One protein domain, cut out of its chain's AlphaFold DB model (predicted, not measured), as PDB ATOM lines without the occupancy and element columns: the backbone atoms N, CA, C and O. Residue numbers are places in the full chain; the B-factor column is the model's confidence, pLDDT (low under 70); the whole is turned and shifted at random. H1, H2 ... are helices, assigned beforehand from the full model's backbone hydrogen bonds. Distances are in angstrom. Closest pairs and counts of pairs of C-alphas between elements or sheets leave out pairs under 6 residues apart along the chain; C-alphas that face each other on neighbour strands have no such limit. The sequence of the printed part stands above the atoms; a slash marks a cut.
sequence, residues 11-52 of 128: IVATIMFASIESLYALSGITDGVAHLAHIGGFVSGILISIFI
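Overview. This is residues 11 to 52 of the 128 residues of the protein "Rhomboid family intramembrane serine protease" of Thermoplasmatales archaeon (UniProt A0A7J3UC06). What shape do these atoms make? Two helices, H1 and then H2, make an open, flat V, with the last residues of H1 and the first of H2 near its corner, where residues 27 to 31 link them, and with the two arms spreading apart from there. How much is printed, and of what class is it? The printed part has 42 residues with two named helices and no named strand, and its class is all helix. How spread out is it? It is loose, with a radius of gyration of the C-alphas of 12.9 A, and the C-alphas span 35 by 28 by 9 A.

Arrangement. How do the helices stand to each other? H1, residues 11 to 26, and H2, residues 32 to 49, are close but not clearly touching, with 1 pair of C-alphas within 8 A. Their closest C-alphas, those of Ala 25 and His 35, are 7.4 A apart. Their lines stand at a steep tilt of 48 degrees, and they run opposite ways. What do the backbones show? In H1 and H2 every O i to N i+4 pair is within hydrogen-bond range.

Along the chain. Where does H1 run? It goes from C-alpha 11 at (13.470, -5.096, 29.609) to C-alpha 26, a length of 22.0 A. Where does H2 run? It goes from C-alpha 32 at (9.728, -20.450, 7.471) to C-alpha 49 at (22.798, -26.709, 28.448), a length of 25.5 A.

Size, cuts and confidence. How large is the whole? The two C-alphas farthest apart, those of Ile 29 and Phe 51, are 36.7 A apart. Is there a cut or a long link? The printed part has no cut, and the link from H1 to H2 is tight. Where is confidence low? Residues 29 to 30 have pLDDT under 70, and the mean of the printed part is 83.1.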
ATOM      1  N   ILE A  11      14.846  -4.588  29.716       84.75
ATOM      2  CA  ILE A  11      13.470  -5.096  29.609       84.75
ATOM      3  C   ILE A  11      12.671  -4.360  28.523       84.75
ATOM      4  O   ILE A  11      11.932  -4.994  27.775       84.75
ATOM      5  N   VAL A  12      12.837  -3.039  28.398       89.88
ATOM      6  CA  VAL A  12      12.108  -2.232  27.407       89.88
ATOM      7  C   VAL A  12      12.540  -2.609  25.996       89.88
ATOM      8  O   VAL A  12      11.694  -2.893  25.150       89.88
ATOM      9  N   ALA A  13      13.853  -2.665  25.752       86.12
ATOM     10  CA  ALA A  13      14.386  -3.073  24.457       86.12
ATOM     11  C   ALA A  13      13.958  -4.509  24.117       86.12
ATOM     12  O   ALA A  13      13.468  -4.760  23.019       86.12
ATOM     13  N   THR A  14      14.065  -5.432  25.076       85.62
ATOM     14  CA  THR A  14      13.677  -6.834  24.895       85.62
ATOM     15  C   THR A  14      12.206  -6.975  24.521       85.62
ATOM     16  O   THR A  14      11.911  -7.621  23.522       85.62
ATOM     17  N   ILE A  15      11.283  -6.354  25.264       93.56
ATOM     18  CA  ILE A  15       9.845  -6.450  24.973       93.56
ATOM     19  C   ILE A  15       9.526  -5.830  23.610       93.56
ATOM     20  O   ILE A  15       8.772  -6.421  22.838       93.56
ATOM     21  N   MET A  16      10.105  -4.670  23.293       93.06
ATOM     22  CA  MET A  16       9.865  -3.988  22.020       93.06
ATOM     23  C   MET A  16      10.301  -4.850  20.831       93.06
ATOM     24  O   MET A  16       9.495  -5.124  19.942       93.06
ATOM     25  N   PHE A  17      11.554  -5.313  20.827       87.62
ATOM     26  CA  PHE A  17      12.087  -6.132  19.739       87.62
ATOM     27  C   PHE A  17      11.382  -7.485  19.646       87.62
ATOM     28  O   PHE A  17      10.996  -7.881  18.550       87.62
ATOM     29  N   ALA A  18      11.130  -8.151  20.778       85.69
ATOM     30  CA  ALA A  18      10.414  -9.423  20.795       85.69
ATOM     31  C   ALA A  18       8.988  -9.287  20.242       85.69
ATOM     32  O   ALA A  18       8.533 -10.163  19.511       85.69
ATOM     33  N   SER A  19       8.290  -8.186  20.542       90.81
ATOM     34  CA  SER A  19       6.941  -7.932  20.020       90.81
ATOM     35  C   SER A  19       6.953  -7.717  18.507       90.81
ATOM     36  O   SER A  19       6.133  -8.299  17.800       90.81
ATOM     37  N   ILE A  20       7.895  -6.911  18.004       89.56
ATOM     38  CA  ILE A  20       8.041  -6.643  16.566       89.56
ATOM     39  C   ILE A  20       8.375  -7.935  15.816       89.56
ATOM     40  O   ILE A  20       7.706  -8.250  14.836       89.56
ATOM     41  N   GLU A  21       9.350  -8.706  16.296       80.69
ATOM     42  CA  GLU A  21       9.699 -10.007  15.716       80.69
ATOM     43  C   GLU A  21       8.527 -10.986  15.745       80.69
ATOM     44  O   GLU A  21       8.256 -11.634  14.741       80.69
ATOM     45  N   SER A  22       7.788 -11.060  16.856       81.31
ATOM     46  CA  SER A  22       6.630 -11.955  16.973       81.31
ATOM     47  C   SER A  22       5.539 -11.600  15.961       81.31
ATOM     48  O   SER A  22       4.983 -12.484  15.311       81.31
ATOM     49  N   LEU A  23       5.253 -10.307  15.777       83.94
ATOM     50  CA  LEU A  23       4.311  -9.837  14.757       83.94
ATOM     51  C   LEU A  23       4.821 -10.132  13.343       83.94
ATOM     52  O   LEU A  23       4.047 -10.559  12.488       83.94
ATOM     53  N   TYR A  24       6.117  -9.942  13.100       79.12
ATOM     54  CA  TYR A  24       6.735 -10.211  11.805       79.12
ATOM     55  C   TYR A  24       6.715 -11.708  11.466       79.12
ATOM     56  O   TYR A  24       6.370 -12.081  10.346       79.12
ATOM     57  N   ALA A  25       6.970 -12.575  12.448       73.31
ATOM     58  CA  ALA A  25       6.864 -14.024  12.322       73.31
ATOM     59  C   ALA A  25       5.423 -14.475  12.023       73.31
ATOM     60  O   ALA A  25       5.203 -15.291  11.130       73.31
ATOM     61  N   LEU A  26       4.430 -13.902  12.714       75.69
ATOM     62  CA  LEU A  26       3.009 -14.208  12.498       75.69
ATOM     63  C   LEU A  26       2.455 -13.647  11.182       75.69
ATOM     64  O   LEU A  26       1.470 -14.170  10.667       75.69
ATOM     65  N   SER A  27       3.073 -12.603  10.623       77.25
ATOM     66  CA  SER A  27       2.621 -11.982   9.371       77.25
ATOM     67  C   SER A  27       2.767 -12.885   8.139       77.25
ATOM     68  O   SER A  27       2.176 -12.595   7.101       77.25
ATOM     69  N   GLY A  28       3.554 -13.968   8.225       71.00
ATOM     70  CA  GLY A  28       3.785 -14.896   7.113       71.00
ATOM     71  C   GLY A  28       4.571 -14.298   5.938       71.00
ATOM     72  O   GLY A  28       4.691 -14.937   4.899       71.00
ATOM     73  N   ILE A  29       5.122 -13.086   6.092       68.88
ATOM     74  CA  ILE A  29       5.885 -12.364   5.057       68.88
ATOM     75  C   ILE A  29       7.289 -12.975   4.853       68.88
ATOM     76  O   ILE A  29       7.956 -12.698   3.858       68.88
ATOM     77  N   THR A  30       7.752 -13.823   5.776       64.88
ATOM     78  CA  THR A  30       9.116 -14.378   5.787       64.88
ATOM     79  C   THR A  30       9.142 -15.889   5.603       64.88
ATOM     80  O   THR A  30       8.223 -16.590   6.021       64.88
ATOM     81  N   ASP A  31      10.219 -16.385   4.990       71.56
ATOM     82  CA  ASP A  31      10.443 -17.811   4.751       71.56
ATOM     83  C   ASP A  31      10.585 -18.580   6.081       71.56
ATOM     84  O   ASP A  31      11.335 -18.186   6.981       71.56
ATOM     85  N   GLY A  32       9.856 -19.692   6.219       70.12
ATOM     86  CA  GLY A  32       9.728 -20.450   7.471       70.12
ATOM     87  C   GLY A  32      11.033 -21.095   7.948       70.12
ATOM     88  O   GLY A  32      11.153 -21.454   9.119       70.12
ATOM     89  N   VAL A  33      12.034 -21.198   7.067       75.19
ATOM     90  CA  VAL A  33      13.351 -21.778   7.370       75.19
ATOM     91  C   VAL A  33      14.083 -20.986   8.457       75.19
ATOM     92  O   VAL A  33      14.656 -21.583   9.369       75.19
ATOM     93  N   ALA A  34      14.026 -19.651   8.413       74.62
ATOM     94  CA  ALA A  34      14.698 -18.804   9.401       74.62
ATOM     95  C   ALA A  34      14.084 -18.953  10.804       74.62
ATOM     96  O   ALA A  34      14.804 -18.985  11.804       74.62
ATOM     97  N   HIS A  35      12.760 -19.107  10.884       70.38
ATOM     98  CA  HIS A  35      12.040 -19.291  12.149       70.38
ATOM     99  C   HIS A  35      12.259 -20.682  12.732       70.38
ATOM    100  O   HIS A  35      12.517 -20.821  13.929       70.38
ATOM    101  N   LEU A  36      12.240 -21.712  11.883       82.50
ATOM    102  CA  LEU A  36      12.521 -23.080  12.307       82.50
ATOM    103  C   LEU A  36      13.951 -23.219  12.849       82.50
ATOM    104  O   LEU A  36      14.166 -23.933  13.826       82.50
ATOM    105  N   ALA A  37      14.917 -22.506  12.259       85.00
ATOM    106  CA  ALA A  37      16.299 -22.483  12.727       85.00
ATOM    107  C   ALA A  37      16.446 -21.816  14.105       85.00
ATOM    108  O   ALA A  37      17.144 -22.357  14.961       85.00
ATOM    109  N   HIS A  38      15.764 -20.695  14.362       77.25
ATOM    110  CA  HIS A  38      15.793 -20.045  15.679       77.25
ATOM    111  C   HIS A  38      15.116 -20.895  16.755       77.25
ATOM    112  O   HIS A  38      15.688 -21.101  17.825       77.25
ATOM    113  N   ILE A  39      13.933 -21.445  16.464       85.25
ATOM    114  CA  ILE A  39      13.217 -22.321  17.402       85.25
ATOM    115  C   ILE A  39      14.029 -23.598  17.653       85.25
ATOM    116  O   ILE A  39      14.221 -23.998  18.801       85.25
ATOM    117  N   GLY A  40      14.569 -24.211  16.599       87.69
ATOM    118  CA  GLY A  40      15.432 -25.386  16.698       87.69
ATOM    119  C   GLY A  40      16.716 -25.110  17.484       87.69
ATOM    120  O   GLY A  40      17.090 -25.902  18.349       87.69
ATOM    121  N   GLY A  41      17.361 -23.965  17.252       85.75
ATOM    122  CA  GLY A  41      18.535 -23.505  17.995       85.75
ATOM    123  C   GLY A  41      18.241 -23.261  19.477       85.75
ATOM    124  O   GLY A  41      19.011 -23.681  20.335       85.75
ATOM    125  N   PHE A  42      17.093 -22.661  19.797       83.69
ATOM    126  CA  PHE A  42      16.657 -22.440  21.175       83.69
ATOM    127  C   PHE A  42      16.394 -23.760  21.917       83.69
ATOM    128  O   PHE A  42      16.945 -23.986  22.995       83.69
ATOM    129  N   VAL A  43      15.607 -24.665  21.325       92.69
ATOM    130  CA  VAL A  43      15.274 -25.969  21.928       92.69
ATOM    131  C   VAL A  43      16.524 -26.834  22.100       92.69
ATOM    132  O   VAL A  43      16.748 -27.396  23.174       92.69
ATOM    133  N   SER A  44      17.365 -26.923  21.065       92.19
ATOM    134  CA  SER A  44      18.623 -27.676  21.138       92.19
ATOM    135  C   SER A  44      19.604 -27.062  22.140       92.19
ATOM    136  O   SER A  44      20.221 -27.801  22.902       92.19
ATOM    137  N   GLY A  45      19.696 -25.732  22.216       88.94
ATOM    138  CA  GLY A  45      20.519 -25.024  23.195       88.94
ATOM    139  C   GLY A  45      20.122 -25.333  24.641       88.94
ATOM    140  O   GLY A  45      20.995 -25.617  25.461       88.94
ATOM    141  N   ILE A  46      18.819 -25.366  24.953       89.06
ATOM    142  CA  ILE A  46      18.320 -25.776  26.277       89.06
ATOM    143  C   ILE A  46      18.717 -27.222  26.580       89.06
ATOM    144  O   ILE A  46      19.273 -27.487  27.644       89.06
ATOM    145  N   LEU A  47      18.490 -28.152  25.649       93.62
ATOM    146  CA  LEU A  47      18.869 -29.558  25.824       93.62
ATOM    147  C   LEU A  47      20.374 -29.730  26.072       93.62
ATOM    148  O   LEU A  47      20.770 -30.431  27.001       93.62
ATOM    149  N   ILE A  48      21.215 -29.057  25.282       92.50
ATOM    150  CA  ILE A  48      22.676 -29.103  25.426       92.50
ATOM    151  C   ILE A  48      23.110 -28.474  26.756       92.50
ATOM    152  O   ILE A  48      24.019 -28.990  27.405       92.50
ATOM    153  N   SER A  49      22.445 -27.403  27.203       85.25
ATOM    154  CA  SER A  49      22.798 -26.709  28.448       85.25
ATOM    155  C   SER A  49      22.717 -27.598  29.691       85.25
ATOM    156  O   SER A  49      23.483 -27.385  30.626       85.25
ATOM    157  N   ILE A  50      21.870 -28.636  29.686       86.62
ATOM    158  CA  ILE A  50      21.768 -29.610  30.788       86.62
ATOM    159  C   ILE A  50      23.081 -30.392  30.956       86.62
ATOM    160  O   ILE A  50      23.444 -30.770  32.069       86.62
ATOM    161  N   PHE A  51      23.816 -30.612  29.864       89.12
ATOM    162  CA  PHE A  51      25.091 -31.329  29.874       89.12
ATOM    163  C   PHE A  51      26.304 -30.414  30.096       89.12
ATOM    164  O   PHE A  51      27.402 -30.911  30.354       89.12
ATOM    165  N   ILE A  52      26.134 -29.090  30.031       87.31
ATOM    166  CA  ILE A  52      27.210 -28.133  30.304       87.31
ATOM    167  C   ILE A  52      27.319 -27.934  31.816       87.31
ATOM    168  O   ILE A  52      26.383 -27.503  32.490       87.31
TER     169      ILE A  52